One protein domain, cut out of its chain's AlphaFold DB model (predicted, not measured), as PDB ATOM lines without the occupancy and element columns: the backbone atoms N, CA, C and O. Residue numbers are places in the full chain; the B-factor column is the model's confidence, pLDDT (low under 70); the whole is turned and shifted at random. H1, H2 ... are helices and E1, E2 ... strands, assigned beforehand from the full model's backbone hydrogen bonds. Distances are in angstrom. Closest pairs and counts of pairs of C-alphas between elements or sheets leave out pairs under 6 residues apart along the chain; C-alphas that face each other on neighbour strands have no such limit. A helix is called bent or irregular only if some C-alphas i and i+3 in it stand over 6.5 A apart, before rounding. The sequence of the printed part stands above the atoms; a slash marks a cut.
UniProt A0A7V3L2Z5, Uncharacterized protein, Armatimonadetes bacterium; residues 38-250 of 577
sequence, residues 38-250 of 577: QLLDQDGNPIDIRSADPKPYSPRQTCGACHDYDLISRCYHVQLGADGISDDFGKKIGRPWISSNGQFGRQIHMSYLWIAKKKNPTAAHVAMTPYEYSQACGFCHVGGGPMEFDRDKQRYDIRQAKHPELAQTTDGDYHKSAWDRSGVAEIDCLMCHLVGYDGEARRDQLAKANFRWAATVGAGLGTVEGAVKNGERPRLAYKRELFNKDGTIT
ATOM      1  N   GLN A  38     223.621 252.951 106.865       96.44
ATOM      2  CA  GLN A  38     224.338 253.621 107.943       96.44
ATOM      3  C   GLN A  38     225.658 254.165 107.394       96.44
ATOM      4  O   GLN A  38     226.497 253.388 106.948       96.44
ATOM      5  N   LEU A  39     225.858 255.485 107.432       97.44
ATOM      6  CA  LEU A  39     227.146 256.064 107.044       97.44
ATOM      7  C   LEU A  39     228.195 255.794 108.124       97.44
ATOM      8  O   LEU A  39     227.920 255.996 109.314       97.44
ATOM      9  N   LEU A  40     229.381 255.376 107.684       98.25
ATOM     10  CA  LEU A  40     230.545 255.084 108.512       98.25
ATOM     11  C   LEU A  40     231.696 256.045 108.194       98.25
ATOM     12  O   LEU A  40     231.864 256.483 107.049       98.25
ATOM     13  N   ASP A  41     232.494 256.362 109.209       97.50
ATOM     14  CA  ASP A  41     233.764 257.062 109.041       97.50
ATOM     15  C   ASP A  41     234.890 256.114 108.597       97.50
ATOM     16  O   ASP A  41     234.688 254.914 108.434       97.50
ATOM     17  N   GLN A  42     236.088 256.659 108.373       95.94
ATOM     18  CA  GLN A  42     237.269 255.902 107.927       95.94
ATOM     19  C   GLN A  42     237.690 254.768 108.882       95.94
ATOM     20  O   GLN A  42     238.319 253.803 108.440       95.94
ATOM     21  N   ASP A  43     237.340 254.883 110.166       95.94
ATOM     22  CA  ASP A  43     237.683 253.929 111.220       95.94
ATOM     23  C   ASP A  43     236.584 252.856 111.371       95.94
ATOM     24  O   ASP A  43     236.710 251.943 112.184       95.94
ATOM     25  N   GLY A  44     235.521 252.938 110.558       96.94
ATOM     26  CA  GLY A  44     234.402 251.999 110.536       96.94
ATOM     27  C   GLY A  44     233.304 252.315 111.550       96.94
ATOM     28  O   GLY A  44     232.392 251.507 111.727       96.94
ATOM     29  N   ASN A  45     233.355 253.472 112.212       97.31
ATOM     30  CA  ASN A  45     232.364 253.839 113.219       97.31
ATOM     31  C   ASN A  45     231.157 254.540 112.579       97.31
ATOM     32  O   ASN A  45     231.336 255.348 111.662       97.31
ATOM     33  N   PRO A  46     229.924 254.306 113.073       96.69
ATOM     34  CA  PRO A  46     228.762 255.096 112.684       96.69
ATOM     35  C   PRO A  46     228.987 256.592 112.916       96.69
ATOM     36  O   PRO A  46     229.412 257.011 113.992       96.69
ATOM     37  N   ILE A  47     228.676 257.406 111.908       95.81
ATOM     38  CA  ILE A  47     228.881 258.853 111.982       95.81
ATOM     39  C   ILE A  47     227.846 259.489 112.912       95.81
ATOM     40  O   ILE A  47     226.649 259.498 112.621       95.81
ATOM     41  N   ASP A  48     228.318 260.122 113.985       92.50
ATOM     42  CA  ASP A  48     227.492 261.022 114.787       92.50
ATOM     43  C   ASP A  48     227.383 262.400 114.115       92.50
ATOM     44  O   ASP A  48     228.220 263.289 114.292       92.50
ATOM     45  N   ILE A  49     226.299 262.596 113.365       91.69
ATOM     46  CA  ILE A  49     225.967 263.856 112.678       91.69
ATOM     47  C   ILE A  49     225.660 265.032 113.626       91.69
ATOM     48  O   ILE A  49     225.452 266.168 113.173       91.69
ATOM     49  N   ARG A  50     225.557 264.781 114.938       88.38
ATOM     50  CA  ARG A  50     225.335 265.805 115.968       88.38
ATOM     51  C   ARG A  50     226.609 266.190 116.712       88.38
ATOM     52  O   ARG A  50     226.577 267.207 117.406       88.38
ATOM     53  N   SER A  51     227.698 265.446 116.523       92.38
ATOM     54  CA  SER A  51     229.015 265.775 117.063       92.38
ATOM     55  C   SER A  51     229.446 267.190 116.667       92.38
ATOM     56  O   SER A  51     229.102 267.689 115.594       92.38
ATOM     57  N   ALA A  52     230.228 267.835 117.536       90.00
ATOM     58  CA  ALA A  52     230.859 269.124 117.248       90.00
ATOM     59  C   ALA A  52     232.008 269.012 116.220       90.00
ATOM     60  O   ALA A  52     232.377 270.013 115.613       90.00
ATOM     61  N   ASP A  53     232.559 267.809 116.024       92.38
ATOM     62  CA  ASP A  53     233.596 267.490 115.027       92.38
ATOM     63  C   ASP A  53     233.233 266.169 114.324       92.38
ATOM     64  O   ASP A  53     233.863 265.134 114.572       92.38
ATOM     65  N   PRO A  54     232.161 266.149 113.509       95.19
ATOM     66  CA  PRO A  54     231.708 264.925 112.871       95.19
ATOM     67  C   PRO A  54     232.741 264.465 111.837       95.19
ATOM     68  O   PRO A  54     233.315 265.269 111.093       95.19
ATOM     69  N   LYS A  55     232.985 263.153 111.778       96.50
ATOM     70  CA  LYS A  55     233.942 262.583 110.828       96.50
ATOM     71  C   LYS A  55     233.349 262.495 109.413       96.50
ATOM     72  O   LYS A  55     232.132 262.338 109.258       96.50
ATOM     73  N   PRO A  56     234.182 262.621 108.366       97.50
ATOM     74  CA  PRO A  56     233.730 262.469 106.987       97.50
ATOM     75  C   PRO A  56     233.271 261.047 106.692       97.50
ATOM     76  O   PRO A  56     233.796 260.087 107.252       97.50
ATOM     77  N   TYR A  57     232.329 260.936 105.765       97.69
ATOM     78  CA  TYR A  57     231.874 259.668 105.218       97.69
ATOM     79  C   TYR A  57     233.009 258.965 104.466       97.69
ATOM     80  O   TYR A  57     233.642 259.566 103.594       97.69
ATOM     81  N   SER A  58     233.231 257.689 104.794       98.38
ATOM     82  CA  SER A  58     234.147 256.788 104.095       98.38
ATOM     83  C   SER A  58     233.363 255.879 103.146       98.38
ATOM     84  O   SER A  58     232.619 255.004 103.613       98.38
ATOM     85  N   PRO A  59     233.532 256.030 101.817       98.06
ATOM     86  CA  PRO A  59     233.032 255.056 100.855       98.06
ATOM     87  C   PRO A  59     233.547 253.640 101.119       98.06
ATOM     88  O   PRO A  59     232.773 252.687 101.009       98.06
ATOM     89  N   ARG A  60     234.825 253.495 101.508       98.00
ATOM     90  CA  ARG A  60     235.425 252.187 101.786       98.00
ATOM     91  C   ARG A  60     234.692 251.462 102.900       98.00
ATOM     92  O   ARG A  60     234.353 250.302 102.723       98.00
ATOM     93  N   GLN A  61     234.428 252.124 104.020       98.25
ATOM     94  CA  GLN A  61     233.765 251.468 105.147       98.25
ATOM     95  C   GLN A  61     232.261 251.329 104.906       98.25
ATOM     96  O   GLN A  61     231.685 250.270 105.131       98.25
ATOM     97  N   THR A  62     231.616 252.376 104.388       98.06
ATOM     98  CA  THR A  62     230.156 252.394 104.239       98.06
ATOM     99  C   THR A  62     229.672 251.482 103.114       98.06
ATOM    100  O   THR A  62     228.823 250.622 103.332       98.06
ATOM    101  N   CYS A  63     230.185 251.662 101.893       97.38
ATOM    102  CA  CYS A  63     229.783 250.840 100.753       97.38
ATOM    103  C   CYS A  63     230.500 249.487 100.777       97.38
ATOM    104  O   CYS A  63     229.903 248.480 100.394       97.38
ATOM    105  N   GLY A  64     231.744 249.448 101.266       97.06
ATOM    106  CA  GLY A  64     232.524 248.213 101.372       97.06
ATOM    107  C   GLY A  64     231.974 247.193 102.373       97.06
ATOM    108  O   GLY A  64     232.308 246.017 102.282       97.06
ATOM    109  N   ALA A  65     231.076 247.599 103.278       95.75
ATOM    110  CA  ALA A  65     230.352 246.671 104.147       95.75
ATOM    111  C   ALA A  65     229.437 245.700 103.369       95.75
ATOM    112  O   ALA A  65     229.155 244.604 103.851       95.75
ATOM    113  N   CYS A  66     228.981 246.094 102.173       95.31
ATOM    114  CA  CYS A  66     228.073 245.304 101.331       95.31
ATOM    115  C   CYS A  66     228.654 244.964  99.948       95.31
ATOM    116  O   CYS A  66     228.164 244.046  99.287       95.31
ATOM    117  N   HIS A  67     229.663 245.704  99.488       95.50
ATOM    118  CA  HIS A  67     230.293 245.548  98.178       95.50
ATOM    119  C   HIS A  67     231.788 245.266  98.332       95.50
ATOM    120  O   HIS A  67     232.440 245.831  99.200       95.50
ATOM    121  N   ASP A  68     232.365 244.435  97.465       97.38
ATOM    122  CA  ASP A  68     233.799 244.132  97.515       97.38
ATOM    123  C   ASP A  68     234.634 245.325  97.013       97.38
ATOM    124  O   ASP A  68     234.959 245.439  95.829       97.38
ATOM    125  N   TYR A  69     234.956 246.252  97.919       97.25
ATOM    126  CA  TYR A  69     235.734 247.451  97.605       97.25
ATOM    127  C   TYR A  69     237.113 247.103  97.031       97.25
ATOM    128  O   TYR A  69     237.596 247.778  96.120       97.25
ATOM    129  N   ASP A  70     237.756 246.044  97.528       95.75
ATOM    130  CA  ASP A  70     239.098 245.665  97.091       95.75
ATOM    131  C   ASP A  70     239.089 245.075  95.678       95.75
ATOM    132  O   ASP A  70     240.020 245.334  94.910       95.75
ATOM    133  N   LEU A  71     238.039 244.345  95.291       96.81
ATOM    134  CA  LEU A  71     237.809 243.962  93.900       96.81
ATOM    135  C   LEU A  71     237.595 245.200  93.020       96.81
ATOM    136  O   LEU A  71     238.297 245.359  92.020       96.81
ATOM    137  N   ILE A  72     236.687 246.097  93.419       96.81
ATOM    138  CA  ILE A  72     236.359 247.328  92.675       96.81
ATOM    139  C   ILE A  72     237.606 248.195  92.470       96.81
ATOM    140  O   ILE A  72     237.809 248.762  91.395       96.81
ATOM    141  N   SER A  73     238.486 248.256  93.472       95.94
ATOM    142  CA  SER A  73     239.718 249.047  93.428       95.94
ATOM    143  C   SER A  73     240.668 248.665  92.295       95.94
ATOM    144  O   SER A  73     241.500 249.479  91.900       95.94
ATOM    145  N   ARG A  74     240.540 247.459  91.733       95.00
ATOM    146  CA  ARG A  74     241.368 246.965  90.620       95.00
ATOM    147  C   ARG A  74     240.856 247.423  89.254       95.00
ATOM    148  O   ARG A  74     241.514 247.168  88.248       95.00
ATOM    149  N   CYS A  75     239.702 248.091  89.202       95.25
ATOM    150  CA  CYS A  75     239.180 248.669  87.973       95.25
ATOM    151  C   CYS A  75     240.175 249.667  87.371       95.25
ATOM    152  O   CYS A  75     240.745 250.506  88.074       95.25
ATOM    153  N   TYR A  76     240.344 249.646  86.048       94.81
ATOM    154  CA  TYR A  76     241.277 250.556  85.390       94.81
ATOM    155  C   TYR A  76     240.888 252.038  85.514       94.81
ATOM    156  O   TYR A  76     241.754 252.897  85.375       94.81
ATOM    157  N   HIS A  77     239.619 252.365  85.793       94.88
ATOM    158  CA  HIS A  77     239.184 253.738  86.098       94.88
ATOM    159  C   HIS A  77     239.612 254.209  87.495       94.88
ATOM    160  O   HIS A  77     239.683 255.414  87.727       94.88
ATOM    161  N   VAL A  78     239.905 253.272  88.403       96.38
ATOM    162  CA  VAL A  78     240.491 253.542  89.723       96.38
ATOM    163  C   VAL A  78     242.017 253.567  89.635       96.38
ATOM    164  O   VAL A  78     242.658 254.370  90.295       96.38
ATOM    165  N   GLN A  79     242.623 252.700  88.823       95.50
ATOM    166  CA  GLN A  79     244.083 252.643  88.722       95.50
ATOM    167  C   GLN A  79     244.649 253.733  87.806       95.50
ATOM    168  O   GLN A  79     245.700 254.297  88.096       95.50
ATOM    169  N   LEU A  80     243.989 254.026  86.680       93.31
ATOM    170  CA  LEU A  80     244.457 254.947  85.635       93.31
ATOM    171  C   LEU A  80     245.947 254.778  85.271       93.31
ATOM    172  O   LEU A  80     246.613 255.758  84.929       93.31
ATOM    173  N   GLY A  81     246.460 253.542  85.292       93.50
ATOM    174  CA  GLY A  81     247.853 253.186  84.996       93.50
ATOM    175  C   GLY A  81     248.787 253.116  86.212       93.50
ATOM    176  O   GLY A  81     249.974 252.838  86.036       93.50
ATOM    177  N   ALA A  82     248.293 253.364  87.429       94.94
ATOM    178  CA  ALA A  82     249.061 253.239  88.669       94.94
ATOM    179  C   ALA A  82     249.520 251.800  88.949       94.94
ATOM    180  O   ALA A  82     250.602 251.584  89.482       94.94
ATOM    181  N   ASP A  83     248.731 250.814  88.542       92.50
ATOM    182  CA  ASP A  83     249.014 249.386  88.667       92.50
ATOM    183  C   ASP A  83     250.196 248.919  87.799       92.50
ATOM    184  O   ASP A  83     250.890 247.966  88.156       92.50
ATOM    185  N   GLY A  84     250.467 249.622  86.695       91.56
ATOM    186  CA  GLY A  84     251.610 249.398  85.806       91.56
ATOM    187  C   GLY A  84     252.744 250.419  85.948       91.56
ATOM    188  O   GLY A  84     253.601 250.496  85.060       91.56
ATOM    189  N   ILE A  85     252.742 251.246  87.001       94.00
ATOM    190  CA  ILE A  85     253.661 252.382  87.109       94.00
ATOM    191  C   ILE A  85     255.117 251.948  87.333       94.00
ATOM    192  O   ILE A  85     255.429 251.091  88.156       94.00
ATOM    193  N   SER A  86     256.040 252.574  86.606       93.81
ATOM    194  CA  SER A  86     257.479 252.344  86.734       93.81
ATOM    195  C   SER A  86     258.277 253.553  86.254       93.81
ATOM    196  O   SER A  86     258.017 254.093  85.180       93.81
ATOM    197  N   ASP A  87     259.325 253.930  86.989       93.81
ATOM    198  CA  ASP A  87     260.248 255.015  86.608       93.81
ATOM    199  C   ASP A  87     261.003 254.751  85.285       93.81
ATOM    200  O   ASP A  87     261.589 255.674  84.701       93.81
ATOM    201  N   ASP A  88     260.972 253.500  84.811       93.75
ATOM    202  CA  ASP A  88     261.591 253.033  83.572       93.75
ATOM    203  C   ASP A  88     260.590 252.781  82.437       93.75
ATOM    204  O   ASP A  88     261.012 252.516  81.308       93.75
ATOM    205  N   PHE A  89     259.281 252.902  82.690       93.56
ATOM    206  CA  PHE A  89     258.237 252.649  81.692       93.56
ATOM    207  C   PHE A  89     258.501 253.428  80.394       93.56
ATOM    208  O   PHE A  89     258.600 252.856  79.305       93.56
ATOM    209  N   GLY A  90     258.702 254.740  80.519       91.62
ATOM    210  CA  GLY A  90     258.880 255.655  79.399       91.62
ATOM    211  C   GLY A  90     260.140 255.415  78.565       91.62
ATOM    212  O   GLY A  90     260.169 255.776  77.386       91.62
ATOM    213  N   LYS A  91     261.176 254.771  79.127       91.19
ATOM    214  CA  LYS A  91     262.415 254.458  78.390       91.19
ATOM    215  C   LYS A  91     262.131 253.542  77.198       91.19
ATOM    216  O   LYS A  91     262.688 253.755  76.126       91.19
ATOM    217  N   LYS A  92     261.208 252.587  77.357       87.56
ATOM    218  CA  LYS A  92     260.840 251.601  76.325       87.56
ATOM    219  C   LYS A  92     260.133 252.221  75.115       87.56
ATOM    220  O   LYS A  92     260.120 251.624  74.046       87.56
ATOM    221  N   ILE A  93     259.554 253.410  75.282       87.00
ATOM    222  CA  ILE A  93     258.769 254.110  74.251       87.00
ATOM    223  C   ILE A  93     259.406 255.439  73.814       87.00
ATOM    224  O   ILE A  93     258.746 256.265  73.187       87.00
ATOM    225  N   GLY A  94     260.674 255.678  74.177       88.25
ATOM    226  CA  GLY A  94     261.397 256.900  73.812       88.25
ATOM    227  C   GLY A  94     260.884 258.175  74.496       88.25
ATOM    228  O   GLY A  94     261.135 259.273  74.007       88.25
ATOM    229  N   ARG A  95     260.167 258.052  75.623       90.88
ATOM    230  CA  ARG A  95     259.650 259.178  76.427       90.88
ATOM    231  C   ARG A  95     259.986 259.002  77.917       90.88
ATOM    232  O   ARG A  95     259.090 258.731  78.710       90.88
ATOM    233  N   PRO A  96     261.260 259.141  78.337       92.12
ATOM    234  CA  PRO A  96     261.744 258.709  79.660       92.12
ATOM    235  C   PRO A  96     261.178 259.429  80.900       92.12
ATOM    236  O   PRO A  96     261.510 259.042  82.022       92.12
ATOM    237  N   TRP A  97     260.378 260.487  80.724       91.50
ATOM    238  CA  TRP A  97     259.657 261.175  81.807       91.50
ATOM    239  C   TRP A  97     258.293 260.546  82.124       91.50
ATOM    240  O   TRP A  97     257.718 260.839  83.166       91.50
ATOM    241  N   ILE A  98     257.771 259.693  81.238       92.56
ATOM    242  CA  ILE A  98     256.508 258.978  81.431       92.56
ATOM    243  C   ILE A  98     256.745 257.734  82.296       92.56
ATOM    244  O   ILE A  98     257.691 256.982  82.053       92.56
ATOM    245  N   SER A  99     255.864 257.499  83.266       93.62
ATOM    246  CA  SER A  99     255.931 256.373  84.202       93.62
ATOM    247  C   SER A  99     254.830 255.322  84.019       93.62
ATOM    248  O   SER A  99     254.931 254.253  84.609       93.62
ATOM    249  N   SER A 100     253.814 255.557  83.180       93.38
ATOM    250  CA  SER A 100     252.783 254.555  82.853       93.38
ATOM    251  C   SER A 100     252.083 254.839  81.510       93.38
ATOM    252  O   SER A 100     252.356 255.838  80.836       93.38
ATOM    253  N   ASN A 101     251.159 253.961  81.103       89.12
ATOM    254  CA  ASN A 101     250.307 254.117  79.914       89.12
ATOM    255  C   ASN A 101     248.994 254.888  80.168       89.12
ATOM    256  O   ASN A 101     248.357 255.321  79.199       89.12
ATOM    257  N   GLY A 102     248.592 255.051  81.429       89.50
ATOM    258  CA  GLY A 102     247.331 255.669  81.834       89.50
ATOM    259  C   GLY A 102     247.472 257.122  82.276       89.50
ATOM    260  O   GLY A 102     248.574 257.656  82.363       89.50
ATOM    261  N   GLN A 103     246.347 257.792  82.532       88.25
ATOM    262  CA  GLN A 103     246.339 259.208  82.922       88.25
ATOM    263  C   GLN A 103     247.225 259.492  84.145       88.25
ATOM    264  O   GLN A 103     247.872 260.539  84.190       88.25
ATOM    265  N   PHE A 104     247.302 258.558  85.091       91.94
ATOM    266  CA  PHE A 104     248.243 258.619  86.194       91.94
ATOM    267  C   PHE A 104     249.577 257.986  85.782       91.94
ATOM    268  O   PHE A 104     249.759 256.772  85.844       91.94
ATOM    269  N   GLY A 105     250.518 258.823  85.336       88.69
ATOM    270  CA  GLY A 105     251.886 258.433  84.970       88.69
ATOM    271  C   GLY A 105     252.225 258.661  83.496       88.69
ATOM    272  O   GLY A 105     253.395 258.879  83.172       88.69
ATOM    273  N   ARG A 106     251.232 258.735  82.603       88.69
ATOM    274  CA  ARG A 106     251.404 259.296  81.258       88.69
ATOM    275  C   ARG A 106     251.432 260.820  81.297       88.69
ATOM    276  O   ARG A 106     250.885 261.454  82.194       88.69
ATOM    277  N   GLN A 107     252.060 261.420  80.290       82.25
ATOM    278  CA  GLN A 107     251.962 262.859  80.080       82.25
ATOM    279  C   GLN A 107     250.507 263.246  79.784       82.25
ATOM    280  O   GLN A 107     249.892 262.735  78.844       82.25
ATOM    281  N   ILE A 108     249.967 264.170  80.570       79.12
ATOM    282  CA  ILE A 108     248.618 264.691  80.388       79.12
ATOM    283  C   ILE A 108     248.664 265.670  79.216       79.12
ATOM    284  O   ILE A 108     249.085 266.814  79.344       79.12
ATOM    285  N   HIS A 109     248.254 265.194  78.043       68.38
ATOM    286  CA  HIS A 109     248.450 265.861  76.752       68.38
ATOM    287  C   HIS A 109     247.928 267.309  76.656       68.38
ATOM    288  O   HIS A 109     248.442 268.081  75.858       68.38
ATOM    289  N   MET A 110     246.930 267.674  77.467       76.75
ATOM    290  CA  MET A 110     246.346 269.023  77.487       76.75
ATOM    291  C   MET A 110     247.009 269.970  78.488       76.75
ATOM    292  O   MET A 110     246.780 271.167  78.409       76.75
ATOM    293  N   SER A 111     247.782 269.451  79.445       75.81
ATOM    294  CA  SER A 111     248.435 270.249  80.490       75.81
ATOM    295  C   SER A 111     249.960 270.128  80.478       75.81
ATOM    296  O   SER A 111     250.633 270.861  81.191       75.81
ATOM    297  N   TYR A 112     250.511 269.215  79.670       82.44
ATOM    298  CA  TYR A 112     251.937 268.878  79.609       82.44
ATOM    299  C   TYR A 112     252.533 268.436  80.946       82.44
ATOM    300  O   TYR A 112     253.749 268.403  81.095       82.44
ATOM    301  N   LEU A 113     251.693 268.023  81.891       86.62
ATOM    302  CA  LEU A 113     252.134 267.554  83.193       86.62
ATOM    303  C   LEU A 113     252.428 266.047  83.178       86.62
ATOM    304  O   LEU A 113     251.839 265.298  82.396       86.62
ATOM    305  N   TRP A 114     253.316 265.595  84.061       91.38
ATOM    306  CA  TRP A 114     253.602 264.179  84.299       91.38
ATOM    307  C   TRP A 114     253.909 263.938  85.776       91.38
ATOM    308  O   TRP A 114     254.331 264.853  86.490       91.38
ATOM    309  N   ILE A 115     253.692 262.700  86.222       94.31
ATOM    310  CA  ILE A 115     253.937 262.308  87.610       94.31
ATOM    311  C   ILE A 115     255.443 262.207  87.867       94.31
ATOM    312  O   ILE A 115     256.190 261.660  87.050       94.31
ATOM    313  N   ALA A 116     255.882 262.715  89.017       95.56
ATOM    314  CA  ALA A 116     257.241 262.585  89.515       95.56
ATOM    315  C   ALA A 116     257.663 261.116  89.583       95.56
ATOM    316  O   ALA A 116     256.861 260.228  89.887       95.56
ATOM    317  N   LYS A 117     258.949 260.864  89.337       95.56
ATOM    318  CA  LYS A 117     259.538 259.551  89.606       95.56
ATOM    319  C   LYS A 117     259.456 259.241  91.091       95.56
ATOM    320  O   LYS A 117     259.434 260.173  91.894       95.56
ATOM    321  N   LYS A 118     259.464 257.965  91.473       95.69
ATOM    322  CA  LYS A 118     259.479 257.594  92.897       95.69
ATOM    323  C   LYS A 118     260.716 258.168  93.588       95.69
ATOM    324  O   LYS A 118     260.601 258.778  94.646       95.69
ATOM    325  N   LYS A 119     261.889 258.041  92.960       93.94
ATOM    326  CA  LYS A 119     263.157 258.579  93.477       93.94
ATOM    327  C   LYS A 119     263.689 259.679  92.565       93.94
ATOM    328  O   LYS A 119     263.991 259.430  91.399       93.94
ATOM    329  N   ASN A 120     263.850 260.884  93.111       95.50
ATOM    330  CA  ASN A 120     264.369 262.037  92.376       95.50
ATOM    331  C   ASN A 120     265.734 262.468  92.941       95.50
ATOM    332  O   ASN A 120     265.872 262.552  94.163       95.50
ATOM    333  N   PRO A 121     266.737 262.777  92.093       93.69
ATOM    334  CA  PRO A 121     268.073 263.154  92.564       93.69
ATOM    335  C   PRO A 121     268.094 264.435  93.401       93.69
ATOM    336  O   PRO A 121     268.852 264.542  94.358       93.69
ATOM    337  N   THR A 122     267.277 265.420  93.025       94.06
ATOM    338  CA  THR A 122     267.163 266.710  93.713       94.06
ATOM    339  C   THR A 122     265.722 267.205  93.643       94.06
ATOM    340  O   THR A 122     264.948 266.746  92.800       94.06
ATOM    341  N   ALA A 123     265.367 268.191  94.472       93.31
ATOM    342  CA  ALA A 123     264.044 268.821  94.434       93.31
ATOM    343  C   ALA A 123     263.706 269.407  93.048       93.31
ATOM    344  O   ALA A 123     262.560 269.352  92.621       93.31
ATOM    345  N   ALA A 124     264.708 269.882  92.295       91.56
ATOM    346  CA  ALA A 124     264.522 270.399  90.938       91.56
ATOM    347  C   ALA A 124     264.107 269.329  89.908       91.56
ATOM    348  O   ALA A 124     263.726 269.678  88.799       91.56
ATOM    349  N   HIS A 125     264.203 268.036  90.237       93.44
ATOM    350  CA  HIS A 125     263.749 266.942  89.370       93.44
ATOM    351  C   HIS A 125     262.326 266.479  89.685       93.44
ATOM    352  O   HIS A 125     261.734 265.767  88.872       93.44
ATOM    353  N   VAL A 126     261.795 266.843  90.854       94.88
ATOM    354  CA  VAL A 126     260.470 266.407  91.290       94.88
ATOM    355  C   VAL A 126     259.428 267.091  90.406       94.88
ATOM    356  O   VAL A 126     259.299 268.312  90.412       94.88
ATOM    357  N   ALA A 127     258.735 266.288  89.597       94.19
ATOM    358  CA  ALA A 127     257.583 266.726  88.811       94.19
ATOM    359  C   ALA A 127     256.316 266.731  89.687       94.19
ATOM    360  O   ALA A 127     256.408 266.875  90.900       94.19
ATOM    361  N   MET A 128     255.134 266.539  89.099       94.81
ATOM    362  CA  MET A 128     253.895 266.518  89.873       94.81
ATOM    363  C   MET A 128     253.840 265.304  90.803       94.81
ATOM    364  O   MET A 128     253.918 264.162  90.345       94.81
ATOM    365  N   THR A 129     253.660 265.526  92.095       97.00
ATOM    366  CA  THR A 129     253.416 264.434  93.046       97.00
ATOM    367  C   THR A 129     251.973 263.913  92.938       97.00
ATOM    368  O   THR A 129     251.090 264.629  92.463       97.00
ATOM    369  N   PRO A 130     251.665 262.692  93.405       97.38
ATOM    370  CA  PRO A 130     250.289 262.197  93.516       97.38
ATOM    371  C   PRO A 130     249.384 263.095  94.381       97.38
ATOM    372  O   PRO A 130     248.178 263.185  94.140       97.38
ATOM    373  N   TYR A 131     249.971 263.822  95.339       98.25
ATOM    374  CA  TYR A 131     249.275 264.827  96.145       98.25
ATOM    375  C   TYR A 131     248.802 265.992  95.267       98.25
ATOM    376  O   TYR A 131     247.611 266.290  95.209       98.25
ATOM    377  N   GLU A 132     249.708 266.585  94.487       96.81
ATOM    378  CA  GLU A 132     249.377 267.658  93.540       96.81
ATOM    379  C   GLU A 132     248.452 267.170  92.413       96.81
ATOM    380  O   GLU A 132     247.538 267.889  92.003       96.81
ATOM    381  N   TYR A 133     248.626 265.925  91.953       95.94
ATOM    382  CA  TYR A 133     247.724 265.274  91.000       95.94
ATOM    383  C   TYR A 133     246.302 265.203  91.539       95.94
ATOM    384  O   TYR A 133     245.359 265.545  90.826       95.94
ATOM    385  N   SER A 134     246.135 264.830  92.805       97.19
ATOM    386  CA  SER A 134     244.819 264.759  93.438       97.19
ATOM    387  C   SER A 134     244.127 266.127  93.466       97.19
ATOM    388  O   SER A 134     242.916 266.191  93.276       97.19
ATOM    389  N   GLN A 135     244.883 267.226  93.589       96.50
ATOM    390  CA  GLN A 135     244.348 268.595  93.555       96.50
ATOM    391  C   GLN A 135     244.017 269.081  92.140       96.50
ATOM    392  O   GLN A 135     242.981 269.706  91.928       96.50
ATOM    393  N   ALA A 136     244.909 268.840  91.175       90.56
ATOM    394  CA  ALA A 136     244.823 269.428  89.837       90.56
ATOM    395  C   ALA A 136     244.079 268.546  88.822       90.56
ATOM    396  O   ALA A 136     243.498 269.045  87.863       90.56
ATOM    397  N   CYS A 137     244.138 267.228  88.996       89.56
ATOM    398  CA  CYS A 137     243.657 266.226  88.042       89.56
ATOM    399  C   CYS A 137     242.685 265.218  88.669       89.56
ATOM    400  O   CYS A 137     241.997 264.512  87.930       89.56
ATOM    401  N   GLY A 138     242.573 265.179  90.002       91.44
ATOM    402  CA  GLY A 138     241.684 264.268  90.729       91.44
ATOM    403  C   GLY A 138     240.194 264.454  90.421       91.44
ATOM    404  O   GLY A 138     239.411 263.532  90.629       91.44
ATOM    405  N   PHE A 139     239.787 265.600  89.863       89.94
ATOM    406  CA  PHE A 139     238.410 265.808  89.400       89.94
ATOM    407  C   PHE A 139     238.030 264.892  88.227       89.94
ATOM    408  O   PHE A 139     236.864 264.546  88.098       89.94
ATOM    409  N   CYS A 140     239.007 264.461  87.419       88.75
ATOM    410  CA  CYS A 140     238.837 263.463  86.358       88.75
ATOM    411  C   CYS A 140     239.007 262.016  86.864       88.75
ATOM    412  O   CYS A 140     239.135 261.104  86.050       88.75
ATOM    413  N   HIS A 141     239.093 261.801  88.180       94.38
ATOM    414  CA  HIS A 141     239.364 260.503  88.794       94.38
ATOM    415  C   HIS A 141     238.314 260.170  89.850       94.38
ATOM    416  O   HIS A 141     237.900 261.022  90.637       94.38
ATOM    417  N   VAL A 142     237.954 258.892  89.946       95.56
ATOM    418  CA  VAL A 142     236.951 258.389  90.896       95.56
ATOM    419  C   VAL A 142     237.437 258.284  92.351       95.56
ATOM    420  O   VAL A 142     236.693 257.808  93.193       95.56
ATOM    421  N   GLY A 143     238.654 258.738  92.681       96.75
ATOM    422  CA  GLY A 143     239.343 258.355  93.924       96.75
ATOM    423  C   GLY A 143     239.850 256.903  93.915       96.75
ATOM    424  O   GLY A 143     239.750 256.217  92.900       96.75
ATOM    425  N   GLY A 144     240.418 256.451  95.031       97.25
ATOM    426  CA  GLY A 144     241.107 255.167  95.160       97.25
ATOM    427  C   GLY A 144     242.475 255.151  94.478       97.25
ATOM    428  O   GLY A 144     242.994 256.192  94.072       97.25
ATOM    429  N   GLY A 145     243.060 253.955  94.345       96.62
ATOM    430  CA  GLY A 145     244.294 253.724  93.585       96.62
ATOM    431  C   GLY A 145     245.393 254.742  93.933       96.62
ATOM    432  O   GLY A 145     245.777 254.823  95.101       96.62
ATOM    433  N   PRO A 146     245.868 255.557  92.972       96.19
ATOM    434  CA  PRO A 146     246.935 256.535  93.199       96.19
ATOM    435  C   PRO A 146     246.546 257.741  94.072       96.19
ATOM    436  O   PRO A 146     247.396 258.574  94.375       96.19
ATOM    437  N   MET A 147     245.273 257.875  94.450       97.94
ATOM    438  CA  MET A 147     244.797 258.880  95.409       97.94
ATOM    439  C   MET A 147     244.621 258.308  96.826       97.94
ATOM    440  O   MET A 147     244.255 259.047  97.742       97.94
ATOM    441  N   GLU A 148     244.862 257.004  96.998       98.06
ATOM    442  CA  GLU A 148     244.710 256.274  98.261       98.06
ATOM    443  C   GLU A 148     246.020 255.623  98.717       98.06
ATOM    444  O   GLU A 148     246.380 255.727  99.891       98.06
ATOM    445  N   PHE A 149     246.770 255.023  97.790       98.00
ATOM    446  CA  PHE A 149     247.984 254.266  98.076       98.00
ATOM    447  C   PHE A 149     249.198 254.805  97.330       98.00
ATOM    448  O   PHE A 149     249.119 255.143  96.148       98.00
ATOM    449  N   ASP A 150     250.338 254.811  98.014       97.50
ATOM    450  CA  ASP A 150     251.633 255.075  97.406       97.50
ATOM    451  C   ASP A 150     252.132 253.901  96.547       97.50
ATOM    452  O   ASP A 150     251.517 252.831  96.468       97.50
ATOM    453  N   ARG A 151     253.285 254.083  95.894       96.06
ATOM    454  CA  ARG A 151     253.867 253.051  95.019       96.06
ATOM    455  C   ARG A 151     254.382 251.811  95.757       96.06
ATOM    456  O   ARG A 151     254.626 250.798  95.107       96.06
ATOM    457  N   ASP A 152     254.498 251.863  97.084       96.00
ATOM    458  CA  ASP A 152     254.810 250.716  97.947       96.00
ATOM    459  C   ASP A 152     253.527 250.093  98.548       96.00
ATOM    460  O   ASP A 152     253.589 249.254  99.453       96.00
ATOM    461  N   LYS A 153     252.353 250.497  98.039       95.62
ATOM    462  CA  LYS A 153     251.011 250.069  98.457       95.62
ATOM    463  C   LYS A 153     250.653 250.402  99.907       95.62
ATOM    464  O   LYS A 153     249.805 249.742 100.503       95.62
ATOM    465  N   GLN A 154     251.268 251.432 100.479       97.88
ATOM    466  CA  GLN A 154     250.895 251.960 101.787       97.88
ATOM    467  C   GLN A 154     249.905 253.113 101.623       97.88
ATOM    468  O   GLN A 154     250.043 253.936 100.720       97.88
ATOM    469  N   ARG A 155     248.900 253.195 102.502       98.06
ATOM    470  CA  ARG A 155     247.928 254.296 102.474       98.06
ATOM    471  C   ARG A 155     248.636 255.610 102.822       98.06
ATOM    472  O   ARG A 155     249.339 255.680 103.835       98.06
ATOM    473  N   TYR A 156     248.472 256.631 101.981       98.69
ATOM    474  CA  TYR A 156     249.278 257.856 102.051       98.69
ATOM    475  C   TYR A 156     249.215 258.569 103.406       98.69
ATOM    476  O   TYR A 156     250.253 258.915 103.972       98.69
ATOM    477  N   ASP A 157     248.004 258.781 103.918       98.38
ATOM    478  CA  ASP A 157     247.733 259.507 105.159       98.38
ATOM    479  C   ASP A 157     248.298 258.788 106.391       98.38
ATOM    480  O   ASP A 157     248.955 259.411 107.223       98.38
ATOM    481  N   ILE A 158     248.134 257.464 106.465       98.25
ATOM    482  CA  ILE A 158     248.688 256.634 107.540       98.25
ATOM    483  C   ILE A 158     250.218 256.643 107.505       98.25
ATOM    484  O   ILE A 158     250.859 256.799 108.549       98.25
ATOM    485  N   ARG A 159     250.825 256.455 106.325       98.44
ATOM    486  CA  ARG A 159     252.288 256.404 106.213       98.44
ATOM    487  C   ARG A 159     252.912 257.756 106.528       98.44
ATOM    488  O   ARG A 159     253.869 257.796 107.295       98.44
ATOM    489  N   GLN A 160     252.363 258.850 105.998       98.50
ATOM    490  CA  GLN A 160     252.901 260.182 106.268       98.50
ATOM    491  C   GLN A 160     252.701 260.607 107.725       98.50
ATOM    492  O   GLN A 160     253.590 261.238 108.283       98.50
ATOM    493  N   ALA A 161     251.601 260.218 108.377       98.38
ATOM    494  CA  ALA A 161     251.418 260.486 109.805       98.38
ATOM    495  C   ALA A 161     252.493 259.805 110.674       98.38
ATOM    496  O   ALA A 161     252.917 260.364 111.683       98.38
ATOM    497  N   LYS A 162     252.961 258.611 110.279       98.50
ATOM    498  CA  LYS A 162     254.073 257.903 110.941       98.50
ATOM    499  C   LYS A 162     255.451 258.459 110.567       98.50
ATOM    500  O   LYS A 162     256.371 258.361 111.372       98.50
ATOM    501  N   HIS A 163     255.576 259.011 109.363       98.19
ATOM    502  CA  HIS A 163     256.824 259.486 108.764       98.19
ATOM    503  C   HIS A 163     256.663 260.897 108.171       98.19
ATOM    504  O   HIS A 163     256.704 261.070 106.944       98.19
ATOM    505  N   PRO A 164     256.441 261.930 109.007       97.94
ATOM    506  CA  PRO A 164     256.202 263.294 108.533       97.94
ATOM    507  C   PRO A 164     257.396 263.880 107.762       97.94
ATOM    508  O   PRO A 164     257.219 264.750 106.905       97.94
ATOM    509  N   GLU A 165     258.611 263.378 108.002       97.81
ATOM    510  CA  GLU A 165     259.836 263.765 107.302       97.81
ATOM    511  C   GLU A 165     259.789 263.493 105.794       97.81
ATOM    512  O   GLU A 165     260.462 264.198 105.038       97.81
ATOM    513  N   LEU A 166     258.960 262.543 105.332       97.75
ATOM    514  CA  LEU A 166     258.801 262.222 103.907       97.75
ATOM    515  C   LEU A 166     258.438 263.458 103.074       97.75
ATOM    516  O   LEU A 166     258.913 263.587 101.943       97.75
ATOM    517  N   ALA A 167     257.689 264.403 103.656       97.69
ATOM    518  CA  ALA A 167     257.319 265.668 103.022       97.69
ATOM    519  C   ALA A 167     258.526 266.520 102.598       97.69
ATOM    520  O   ALA A 167     258.436 267.293 101.645       97.69
ATOM    521  N   GLN A 168     259.651 266.389 103.303       97.62
ATOM    522  CA  GLN A 168     260.872 267.165 103.067       97.62
ATOM    523  C   GLN A 168     261.882 266.429 102.176       97.62
ATOM    524  O   GLN A 168     262.893 267.002 101.772       97.62
ATOM    525  N   THR A 169     261.617 265.164 101.844       97.62
ATOM    526  CA  THR A 169     262.475 264.361 100.963       97.62
ATOM    527  C   THR A 169     262.190 264.640  99.488       97.62
ATOM    528  O   THR A 169     261.246 265.344  99.145       97.62
ATOM    529  N   THR A 170     262.987 264.065  98.587       97.62
ATOM    530  CA  THR A 170     262.749 264.092  97.132       97.62
ATOM    531  C   THR A 170     261.944 262.883  96.631       97.62
ATOM    532  O   THR A 170     261.929 262.604  95.425       97.62
ATOM    533  N   ASP A 171     261.283 262.148  97.532       97.88
ATOM    534  CA  ASP A 171     260.366 261.066  97.167       97.88
ATOM    535  C   ASP A 171     259.165 261.645  96.406       97.88
ATOM    536  O   ASP A 171     258.455 262.517  96.907       97.88
ATOM    537  N   GLY A 172     258.939 261.180  95.176       97.56
ATOM    538  CA  GLY A 172     257.890 261.726  94.315       97.56
ATOM    539  C   GLY A 172     256.464 261.434  94.778       97.56
ATOM    540  O   GLY A 172     255.545 262.052  94.255       97.56
ATOM    541  N   ASP A 173     256.265 260.524  95.733       98.00
ATOM    542  CA  ASP A 173     254.963 260.262  96.351       98.00
ATOM    543  C   ASP A 173     254.629 261.280  97.457       98.00
ATOM    544  O   ASP A 173     253.451 261.548  97.711       98.00
ATOM    545  N   TYR A 174     255.657 261.869  98.083       98.44
ATOM    546  CA  TYR A 174     255.514 262.621  99.332       98.44
ATOM    547  C   TYR A 174     256.070 264.044  99.319       98.44
ATOM    548  O   TYR A 174     255.676 264.827 100.181       98.44
ATOM    549  N   HIS A 175     256.951 264.413  98.388       98.12
ATOM    550  CA  HIS A 175     257.580 265.736  98.369       98.12
ATOM    551  C   HIS A 175     256.539 266.863  98.476       98.12
ATOM    552  O   HIS A 175     255.651 266.979  97.635       98.12
ATOM    553  N   LYS A 176     256.642 267.696  99.520       97.06
ATOM    554  CA  LYS A 176     255.723 268.807  99.839       97.06
ATOM    555  C   LYS A 176     254.241 268.419  99.989       97.06
ATOM    556  O   LYS A 176     253.368 269.279  99.898       97.06
ATOM    557  N   SER A 177     253.950 267.148 100.242       98.06
ATOM    558  CA  SER A 177     252.590 266.671 100.504       98.06
ATOM    559  C   SER A 177     252.166 266.903 101.957       98.06
ATOM    560  O   SER A 177     253.003 267.099 102.840       98.06
ATOM    561  N   ALA A 178     250.859 266.847 102.209       98.19
ATOM    562  CA  ALA A 178     250.273 266.896 103.550       98.19
ATOM    563  C   ALA A 178     249.137 265.868 103.700       98.19
ATOM    564  O   ALA A 178     248.059 266.188 104.202       98.19
ATOM    565  N   TRP A 179     249.352 264.641 103.218       98.56
ATOM    566  CA  TRP A 179     248.384 263.542 103.274       98.56
ATOM    567  C   TRP A 179     247.917 263.226 104.694       98.56
ATOM    568  O   TRP A 179     246.745 262.925 104.896       98.56
ATOM    569  N   ASP A 180     248.798 263.346 105.685       98.06
ATOM    570  CA  ASP A 180     248.488 263.185 107.109       98.06
ATOM    571  C   ASP A 180     247.327 264.096 107.561       98.06
ATOM    572  O   ASP A 180     246.454 263.679 108.329       98.06
ATOM    573  N   ARG A 181     247.250 265.313 107.008       98.00
ATOM    574  CA  ARG A 181     246.178 266.286 107.272       98.00
ATOM    575  C   ARG A 181     245.029 266.177 106.270       98.00
ATOM    576  O   ARG A 181     243.866 266.147 106.669       98.00
ATOM    577  N   SER A 182     245.334 266.051 104.982       98.25
ATOM    578  CA  SER A 182     244.351 265.947 103.892       98.25
ATOM    579  C   SER A 182     243.503 264.680 103.948       98.25
ATOM    580  O   SER A 182     242.350 264.684 103.510       98.25
ATOM    581  N   GLY A 183     244.056 263.602 104.505       98.31
ATOM    582  CA  GLY A 183     243.562 262.252 104.260       98.31
ATOM    583  C   GLY A 183     243.743 261.852 102.800       98.31
ATOM    584  O   GLY A 183     244.376 262.562 102.022       98.31
ATOM    585  N   VAL A 184     243.139 260.735 102.423       98.62
ATOM    586  CA  VAL A 184     243.110 260.227 101.045       98.62
ATOM    587  C   VAL A 184     241.735 260.395 100.410       98.62
ATOM    588  O   VAL A 184     240.739 260.550 101.114       98.62
ATOM    589  N   ALA A 185     241.669 260.336  99.079       98.25
ATOM    590  CA  ALA A 185     240.397 260.211  98.377       98.25
ATOM    591  C   ALA A 185     240.150 258.729  98.075       98.25
ATOM    592  O   ALA A 185     240.768 258.174  97.171       98.25
ATOM    593  N   GLU A 186     239.256 258.100  98.834       98.50
ATOM    594  CA  GLU A 186     238.748 256.743  98.574       98.50
ATOM    595  C   GLU A 186     237.908 256.703  97.280       98.50
ATOM    596  O   GLU A 186     237.526 257.750  96.750       98.50
ATOM    597  N   ILE A 187     237.622 255.505  96.759       98.12
ATOM    598  CA  ILE A 187     236.758 255.296  95.589       98.12
ATOM    599  C   ILE A 187     235.375 255.843  95.917       98.12
ATOM    600  O   ILE A 187     234.655 255.302  96.753       98.12
ATOM    601  N   ASP A 188     234.980 256.903  95.231       97.69
ATOM    602  CA  ASP A 188     233.690 257.534  95.431       97.69
ATOM    603  C   ASP A 188     232.601 256.787  94.657       97.69
ATOM    604  O   ASP A 188     232.257 257.126  93.522       97.69
ATOM    605  N   CYS A 189     232.048 255.744  95.281       97.19
ATOM    606  CA  CYS A 189     230.980 254.931  94.697       97.19
ATOM    607  C   CYS A 189     229.760 255.779  94.295       97.19
ATOM    608  O   CYS A 189     229.105 255.513  93.283       97.19
ATOM    609  N   LEU A 190     229.456 256.827  95.069       97.81
ATOM    610  CA  LEU A 190     228.305 257.691  94.826       97.81
ATOM    611  C   LEU A 190     228.519 258.596  93.612       97.81
ATOM    612  O   LEU A 190     227.540 258.948  92.963       97.81
ATOM    613  N   MET A 191     229.758 258.887  93.217       97.12
ATOM    614  CA  MET A 191     230.018 259.644  91.990       97.12
ATOM    615  C   MET A 191     229.433 258.960  90.745       97.12
ATOM    616  O   MET A 191     228.938 259.639  89.843       97.12
ATOM    617  N   CYS A 192     229.424 257.623  90.715       96.12
ATOM    618  CA  CYS A 192     228.819 256.840  89.635       96.12
ATOM    619  C   CYS A 192     227.352 256.491  89.897       96.12
ATOM    620  O   CYS A 192     226.569 256.452  88.951       96.12
ATOM    621  N   HIS A 193     226.976 256.223  91.149       96.50
ATOM    622  CA  HIS A 193     225.673 255.633  91.461       96.50
ATOM    623  C   HIS A 193     224.623 256.611  92.002       96.50
ATOM    624  O   HIS A 193     223.433 256.296  91.950       96.50
ATOM    625  N   LEU A 194     225.011 257.782  92.513       97.50
ATOM    626  CA  LEU A 194     224.076 258.762  93.066       97.50
ATOM    627  C   LEU A 194     223.523 259.668  91.966       97.50
ATOM    628  O   LEU A 194     224.262 260.375  91.274       97.50
ATOM    629  N   VAL A 195     222.198 259.698  91.842       96.50
ATOM    630  CA  VAL A 195     221.518 260.675  90.986       96.50
ATOM    631  C   VAL A 195     221.708 262.078  91.563       96.50
ATOM    632  O   VAL A 195     221.318 262.335  92.700       96.50
ATOM    633  N   GLY A 196     222.254 262.993  90.757       95.88
ATOM    634  CA  GLY A 196     222.464 264.389  91.153       95.88
ATOM    635  C   GLY A 196     223.738 264.642  91.965       95.88
ATOM    636  O   GLY A 196     223.798 265.644  92.668       95.88
ATOM    637  N   TYR A 197     224.732 263.750  91.884       98.19
ATOM    638  CA  TYR A 197     226.049 263.964  92.488       98.19
ATOM    639  C   TYR A 197     226.680 265.290  92.020       98.19
ATOM    640  O   TYR A 197     226.698 265.593  90.825       98.19
ATOM    641  N   ASP A 198     227.248 266.050  92.954       97.94
ATOM    642  CA  ASP A 198     227.872 267.348  92.711       97.94
ATOM    643  C   ASP A 198     229.385 267.205  92.471       97.94
ATOM    644  O   ASP A 198     230.223 267.252  93.380       97.94
ATOM    645  N   GLY A 199     229.748 267.011  91.200       96.50
ATOM    646  CA  GLY A 199     231.150 266.914  90.791       96.50
ATOM    647  C   GLY A 199     231.934 268.220  90.948       96.50
ATOM    648  O   GLY A 199     233.152 268.168  91.131       96.50
ATOM    649  N   GLU A 200     231.271 269.380  90.913       97.00
ATOM    650  CA  GLU A 200     231.942 270.673  91.070       97.00
ATOM    651  C   GLU A 200     232.327 270.913  92.526       97.00
ATOM    652  O   GLU A 200     233.485 271.212  92.813       97.00
ATOM    653  N   ALA A 201     231.405 270.665  93.457       98.19
ATOM    654  CA  ALA A 201     231.693 270.770  94.880       98.19
ATOM    655  C   ALA A 201     232.776 269.765  95.311       98.19
ATOM    656  O   ALA A 201     233.668 270.111  96.091       98.19
ATOM    657  N   ARG A 202     232.776 268.546  94.749       98.19
ATOM    658  CA  ARG A 202     233.874 267.582  94.935       98.19
ATOM    659  C   ARG A 202     235.205 268.137  94.417       98.19
ATOM    660  O   ARG A 202     236.203 268.096  95.138       98.19
ATOM    661  N   ARG A 203     235.233 268.658  93.181       97.62
ATOM    662  CA  ARG A 203     236.426 269.267  92.559       97.62
ATOM    663  C   ARG A 203     236.999 270.380  93.434       97.62
ATOM    664  O   ARG A 203     238.212 270.416  93.639       97.62
ATOM    665  N   ASP A 204     236.150 271.232  93.995       98.06
ATOM    666  CA  ASP A 204     236.575 272.332  94.862       98.06
ATOM    667  C   ASP A 204     237.242 271.832  96.151       98.06
ATOM    668  O   ASP A 204     238.256 272.385  96.583       98.06
ATOM    669  N   GLN A 205     236.726 270.755  96.753       98.69
ATOM    670  CA  GLN A 205     237.362 270.133  97.921       98.69
ATOM    671  C   GLN A 205     238.717 269.508  97.572       98.69
ATOM    672  O   GLN A 205     239.679 269.678  98.321       98.69
ATOM    673  N   LEU A 206     238.831 268.845  96.418       98.56
ATOM    674  CA  LEU A 206     240.113 268.319  95.947       98.56
ATOM    675  C   LEU A 206     241.138 269.441  95.723       98.56
ATOM    676  O   LEU A 206     242.268 269.339  96.196       98.56
ATOM    677  N   ALA A 207     240.746 270.554  95.096       98.31
ATOM    678  CA  ALA A 207     241.628 271.704  94.880       98.31
ATOM    679  C   ALA A 207     242.145 272.316  96.202       98.31
ATOM    680  O   ALA A 207     243.302 272.747  96.285       98.31
ATOM    681  N   LYS A 208     241.316 272.286  97.255       98.56
ATOM    682  CA  LYS A 208     241.649 272.692  98.636       98.56
ATOM    683  C   LYS A 208     242.504 271.673  99.405       98.56
ATOM    684  O   LYS A 208     242.900 271.950 100.535       98.56
ATOM    685  N   ALA A 209     242.821 270.534  98.787       98.62
ATOM    686  CA  ALA A 209     243.457 269.372  99.406       98.62
ATOM    687  C   ALA A 209     242.644 268.742 100.554       98.62
ATOM    688  O   ALA A 209     243.203 268.111 101.446       98.62
ATOM    689  N   ASN A 210     241.317 268.876 100.533       98.69
ATOM    690  CA  ASN A 210     240.412 268.276 101.512       98.69
ATOM    691  C   ASN A 210     239.981 266.868 101.054       98.69
ATOM    692  O   ASN A 210     238.791 266.583 100.916       98.69
ATOM    693  N   PHE A 211     240.941 265.983 100.774       98.69
ATOM    694  CA  PHE A 211     240.684 264.735 100.047       98.69
ATOM    695  C   PHE A 211     239.686 263.802 100.739       98.69
ATOM    696  O   PHE A 211     238.717 263.395 100.096       98.69
ATOM    697  N   ARG A 212     239.831 263.548 102.049       98.12
ATOM    698  CA  ARG A 212     238.893 262.669 102.785       98.12
ATOM    699  C   ARG A 212     237.472 263.230 102.898       98.12
ATOM    700  O   ARG A 212     236.533 262.493 103.167       98.12
ATOM    701  N   TRP A 213     237.299 264.538 102.706       98.62
ATOM    702  CA  TRP A 213     235.999 265.207 102.778       98.62
ATOM    703  C   TRP A 213     235.287 265.291 101.427       98.62
ATOM    704  O   TRP A 213     234.077 265.525 101.384       98.62
ATOM    705  N   ALA A 214     236.017 265.115 100.322       98.44
ATOM    706  CA  ALA A 214     235.520 265.402  98.981       98.44
ATOM    707  C   ALA A 214     234.264 264.591  98.631       98.44
ATOM    708  O   ALA A 214     233.306 265.166  98.118       98.44
ATOM    709  N   ALA A 215     234.229 263.300  98.978       98.25
ATOM    710  CA  ALA A 215     233.074 262.436  98.724       98.25
ATOM    711  C   ALA A 215     231.834 262.837  99.538       98.25
ATOM    712  O   ALA A 215     230.715 262.787  99.035       98.25
ATOM    713  N   THR A 216     232.026 263.299 100.780       98.56
ATOM    714  CA  THR A 216     230.919 263.780 101.627       98.56
ATOM    715  C   THR A 216     230.241 264.996 100.993       98.56
ATOM    716  O   THR A 216     229.014 265.062 100.906       98.56
ATOM    717  N   VAL A 217     231.048 265.953 100.528       98.62
ATOM    718  CA  VAL A 217     230.558 267.189  99.908       98.62
ATOM    719  C   VAL A 217     229.958 266.916  98.531       98.62
ATOM    720  O   VAL A 217     228.859 267.386  98.255       98.62
ATOM    721  N   GLY A 218     230.627 266.124  97.689       98.25
ATOM    722  CA  GLY A 218     230.129 265.811  96.349       98.25
ATOM    723  C   GLY A 218     228.846 264.976  96.352       98.25
ATOM    724  O   GLY A 218     227.961 265.194  95.531       98.25
ATOM    725  N   ALA A 219     228.659 264.100  97.342       98.25
ATOM    726  CA  ALA A 219     227.385 263.410  97.550       98.25
ATOM    727  C   ALA A 219     226.278 264.323  98.122       98.25
ATOM    728  O   ALA A 219     225.152 263.876  98.341       98.25
ATOM    729  N   GLY A 220     226.579 265.597  98.396       98.00
ATOM    730  CA  GLY A 220     225.632 266.575  98.922       98.00
ATOM    731  C   GLY A 220     225.256 266.367 100.391       98.00
ATOM    732  O   GLY A 220     224.303 267.005 100.848       98.00
ATOM    733  N   LEU A 221     225.991 265.521 101.125       98.00
ATOM    734  CA  LEU A 221     225.689 265.101 102.502       98.00
ATOM    735  C   LEU A 221     225.992 266.183 103.544       98.00
ATOM    736  O   LEU A 221     225.429 266.175 104.639       98.00
ATOM    737  N   GLY A 222     226.879 267.119 103.217       97.31
ATOM    738  CA  GLY A 222     227.309 268.174 104.124       97.31
ATOM    739  C   GLY A 222     228.133 269.249 103.429       97.31
ATOM    740  O   GLY A 222     228.386 269.182 102.225       97.31
ATOM    741  N   THR A 223     228.553 270.244 104.200       97.81
ATOM    742  CA  THR A 223     229.439 271.327 103.766       97.81
ATOM    743  C   THR A 223     230.740 271.293 104.553       97.81
ATOM    744  O   THR A 223     230.779 270.835 105.695       97.81
ATOM    745  N   VAL A 224     231.821 271.767 103.930       98.38
ATOM    746  CA  VAL A 224     233.142 271.823 104.559       98.38
ATOM    747  C   VAL A 224     233.742 273.209 104.408       98.38
ATOM    748  O   VAL A 224     233.919 273.702 103.290       98.38
ATOM    749  N   GLU A 225     234.074 273.804 105.548       98.00
ATOM    750  CA  GLU A 225     234.849 275.036 105.646       98.00
ATOM    751  C   GLU A 225     236.328 274.727 105.856       98.00
ATOM    752  O   GLU A 225     236.678 273.722 106.472       98.00
ATOM    753  N   GLY A 226     237.188 275.635 105.404       98.06
ATOM    754  CA  GLY A 226     238.634 275.522 105.536       98.06
ATOM    755  C   GLY A 226     239.305 274.738 104.404       98.06
ATOM    756  O   GLY A 226     238.656 274.018 103.638       98.06
ATOM    757  N   ALA A 227     240.618 274.894 104.278       98.50
ATOM    758  CA  ALA A 227     241.432 274.221 103.271       98.50
ATOM    759  C   ALA A 227     242.772 273.739 103.840       98.50
ATOM    760  O   ALA A 227     243.601 274.545 104.271       98.50
ATOM    761  N   VAL A 228     243.050 272.436 103.734       98.50
ATOM    762  CA  VAL A 228     244.351 271.880 104.154       98.50
ATOM    763  C   VAL A 228     245.504 272.503 103.371       98.50
ATOM    764  O   VAL A 228     246.568 272.754 103.938       98.50
ATOM    765  N   LYS A 229     245.294 272.835 102.088       97.44
ATOM    766  CA  LYS A 229     246.292 273.535 101.261       97.44
ATOM    767  C   LYS A 229     246.752 274.866 101.877       97.44
ATOM    768  O   LYS A 229     247.901 275.250 101.679       97.44
ATOM    769  N   ASN A 230     245.886 275.531 102.642       97.38
ATOM    770  CA  ASN A 230     246.184 276.790 103.328       97.38
ATOM    771  C   ASN A 230     246.718 276.580 104.758       97.38
ATOM    772  O   ASN A 230     246.942 277.546 105.480       97.38
ATOM    773  N   GLY A 231     246.909 275.330 105.192       96.81
ATOM    774  CA  GLY A 231     247.278 274.993 106.568       96.81
ATOM    775  C   GLY A 231     246.111 275.038 107.560       96.81
ATOM    776  O   GLY A 231     246.337 274.900 108.760       96.81
ATOM    777  N   GLU A 232     244.878 275.205 107.081       97.94
ATOM    778  CA  GLU A 232     243.674 275.239 107.909       97.94
ATOM    779  C   GLU A 232     243.175 273.817 108.207       97.94
ATOM    780  O   GLU A 232     243.392 272.883 107.431       97.94
ATOM    781  N   ARG A 233     242.459 273.647 109.324       95.94
ATOM    782  CA  ARG A 233     241.763 272.396 109.650       95.94
ATOM    783  C   ARG A 233     240.348 272.429 109.060       95.94
ATOM    784  O   ARG A 233     239.570 273.287 109.484       95.94
ATOM    785  N   PRO A 234     239.979 271.504 108.154       97.81
ATOM    786  CA  PRO A 234     238.629 271.474 107.613       97.81
ATOM    787  C   PRO A 234     237.583 271.161 108.685       97.81
ATOM    788  O   PRO A 234     237.803 270.297 109.538       97.81
ATOM    789  N   ARG A 235     236.438 271.846 108.628       97.56
ATOM    790  CA  ARG A 235     235.299 271.659 109.541       97.56
ATOM    791  C   ARG A 235     234.076 271.219 108.752       97.56
ATOM    792  O   ARG A 235     233.665 271.918 107.831       97.56
ATOM    793  N   LEU A 236     233.520 270.066 109.114       98.06
ATOM    794  CA  LEU A 236     232.387 269.438 108.435       98.06
ATOM    795  C   LEU A 236     231.082 269.698 109.191       98.06
ATOM    796  O   LEU A 236     231.019 269.518 110.404       98.06
ATOM    797  N   ALA A 237     230.028 270.043 108.455       97.56
ATOM    798  CA  ALA A 237     228.658 270.071 108.951       97.56
ATOM    799  C   ALA A 237     227.755 269.222 108.043       97.56
ATOM    800  O   ALA A 237     227.666 269.469 106.840       97.56
ATOM    801  N   TYR A 238     227.080 268.221 108.611       97.88
ATOM    802  CA  TYR A 238     226.123 267.386 107.879       97.88
ATOM    803  C   TYR A 238     224.754 268.057 107.745       97.88
ATOM    804  O   TYR A 238     224.273 268.718 108.669       97.88
ATOM    805  N   LYS A 239     224.088 267.792 106.620       96.62
ATOM    806  CA  LYS A 239     222.674 268.099 106.385       96.62
ATOM    807  C   LYS A 239     221.798 267.084 107.112       96.62
ATOM    808  O   LYS A 239     221.489 266.009 106.594       96.62
ATOM    809  N   ARG A 240     221.459 267.395 108.362       94.50
ATOM    810  CA  ARG A 240     220.772 266.477 109.287       94.50
ATOM    811  C   ARG A 240     219.400 266.035 108.780       94.50
ATOM    812  O   ARG A 240     218.966 264.939 109.102       94.50
ATOM    813  N   GLU A 241     218.744 266.865 107.980       95.25
ATOM    814  CA  GLU A 241     217.451 266.598 107.356       95.25
ATOM    815  C   GLU A 241     217.462 265.420 106.371       95.25
ATOM    816  O   GLU A 241     216.401 264.894 106.048       95.25
ATOM    817  N   LEU A 242     218.641 264.991 105.907       95.12
ATOM    818  CA  LEU A 242     218.778 263.823 105.037       95.12
ATOM    819  C   LEU A 242     218.734 262.495 105.806       95.12
ATOM    820  O   LEU A 242     218.527 261.449 105.195       95.12
ATOM    821  N   PHE A 243     218.945 262.518 107.124       95.81
ATOM    822  CA  PHE A 243     219.067 261.314 107.939       95.81
ATOM    823  C   PHE A 243     217.717 260.903 108.533       95.81
ATOM    824  O   PHE A 243     216.942 261.721 109.032       95.81
ATOM    825  N   ASN A 244     217.451 259.600 108.507       94.44
ATOM    826  CA  ASN A 244     216.316 258.984 109.171       94.44
ATOM    827  C   ASN A 244     216.490 259.051 110.698       94.44
ATOM    828  O   ASN A 244     217.580 259.281 111.225       94.44
ATOM    829  N   LYS A 245     215.405 258.798 111.439       91.56
ATOM    830  CA  LYS A 245     215.424 258.830 112.914       91.56
ATOM    831  C   LYS A 245     216.373 257.805 113.544       91.56
ATOM    832  O   LYS A 245     216.826 258.033 114.660       91.56
ATOM    833  N   ASP A 246     216.638 256.702 112.852       91.88
ATOM    834  CA  ASP A 246     217.552 255.639 113.281       91.88
ATOM    835  C   ASP A 246     219.027 255.925 112.938       91.88
ATOM    836  O   ASP A 246     219.888 255.114 113.254       91.88
ATOM    837  N   GLY A 247     219.329 257.075 112.319       91.19
ATOM    838  CA  GLY A 247     220.685 257.476 111.932       91.19
ATOM    839  C   GLY A 247     221.124 256.996 110.544       91.19
ATOM    840  O   GLY A 247     222.197 257.390 110.084       91.19
ATOM    841  N   THR A 248     220.299 256.210 109.847       95.94
ATOM    842  CA  THR A 248     220.556 255.800 108.459       95.94
ATOM    843  C   THR A 248     220.171 256.899 107.465       95.94
ATOM    844  O   THR A 248     219.497 257.869 107.812       95.94
ATOM    845  N   ILE A 249     220.567 256.755 106.201       95.94
ATOM    846  CA  ILE A 249     220.187 257.652 105.105       95.94
ATOM    847  C   ILE A 249     219.623 256.869 103.918       95.94
ATOM    848  O   ILE A 249     220.123 255.801 103.562       95.94
ATOM    849  N   THR A 250     218.605 257.430 103.269       95.56
ATOM    850  CA  THR A 250     218.057 256.900 102.013       95.56
ATOM    851  C   THR A 250     218.565 257.732 100.841       95.56
ATOM    852  O   THR A 250     218.202 258.898 100.693       95.56
TER     853      THR A 250
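What this domain is: This is residues 38 to 250 of the 577 residues of an uncharacterized protein of Armatimonadetes bacterium (UniProt A0A7V3L2Z5). Little regular structure is present: short helices on long loops make an elongated body, with H11 packed on the strand hairpin E1 and E2 toward one end and H4 near the other. Eleven named helices, then two antiparallel strands, hold 72 of 213 printed residues, mostly helix. It is compact, with a radius of gyration of the C-alphas of 17.3 A, spanning 60 by 32 by 29 A.

How they stand to each other: H10, residues 199 to 207, and H11, residues 211 to 218, form a hairpin, closest at the C-alphas of Arg 202 and Gly 218, 4.4 A. H11 is irregular, C-alphas 212 and 215 being 7.1 A apart, with 2 of 4 O i to N i+4 pairs within hydrogen-bond range; in H10 every pair is. E1, residues 222 to 225, and E2, residues 235 to 238, form a hairpin, with N 223 and O 237 2.9 A apart.

Where its parts are: H1, residues 59 to 64, begins at C-alpha (233.032, 255.056, 100.855); E2 ends at (226.123, 267.386, 107.879). Other helices are passed over.

The domain as a whole: The printed part has no cut; residues 94 to 129 and 137 to 155 are long links; pLDDT is under 70 at residue 109.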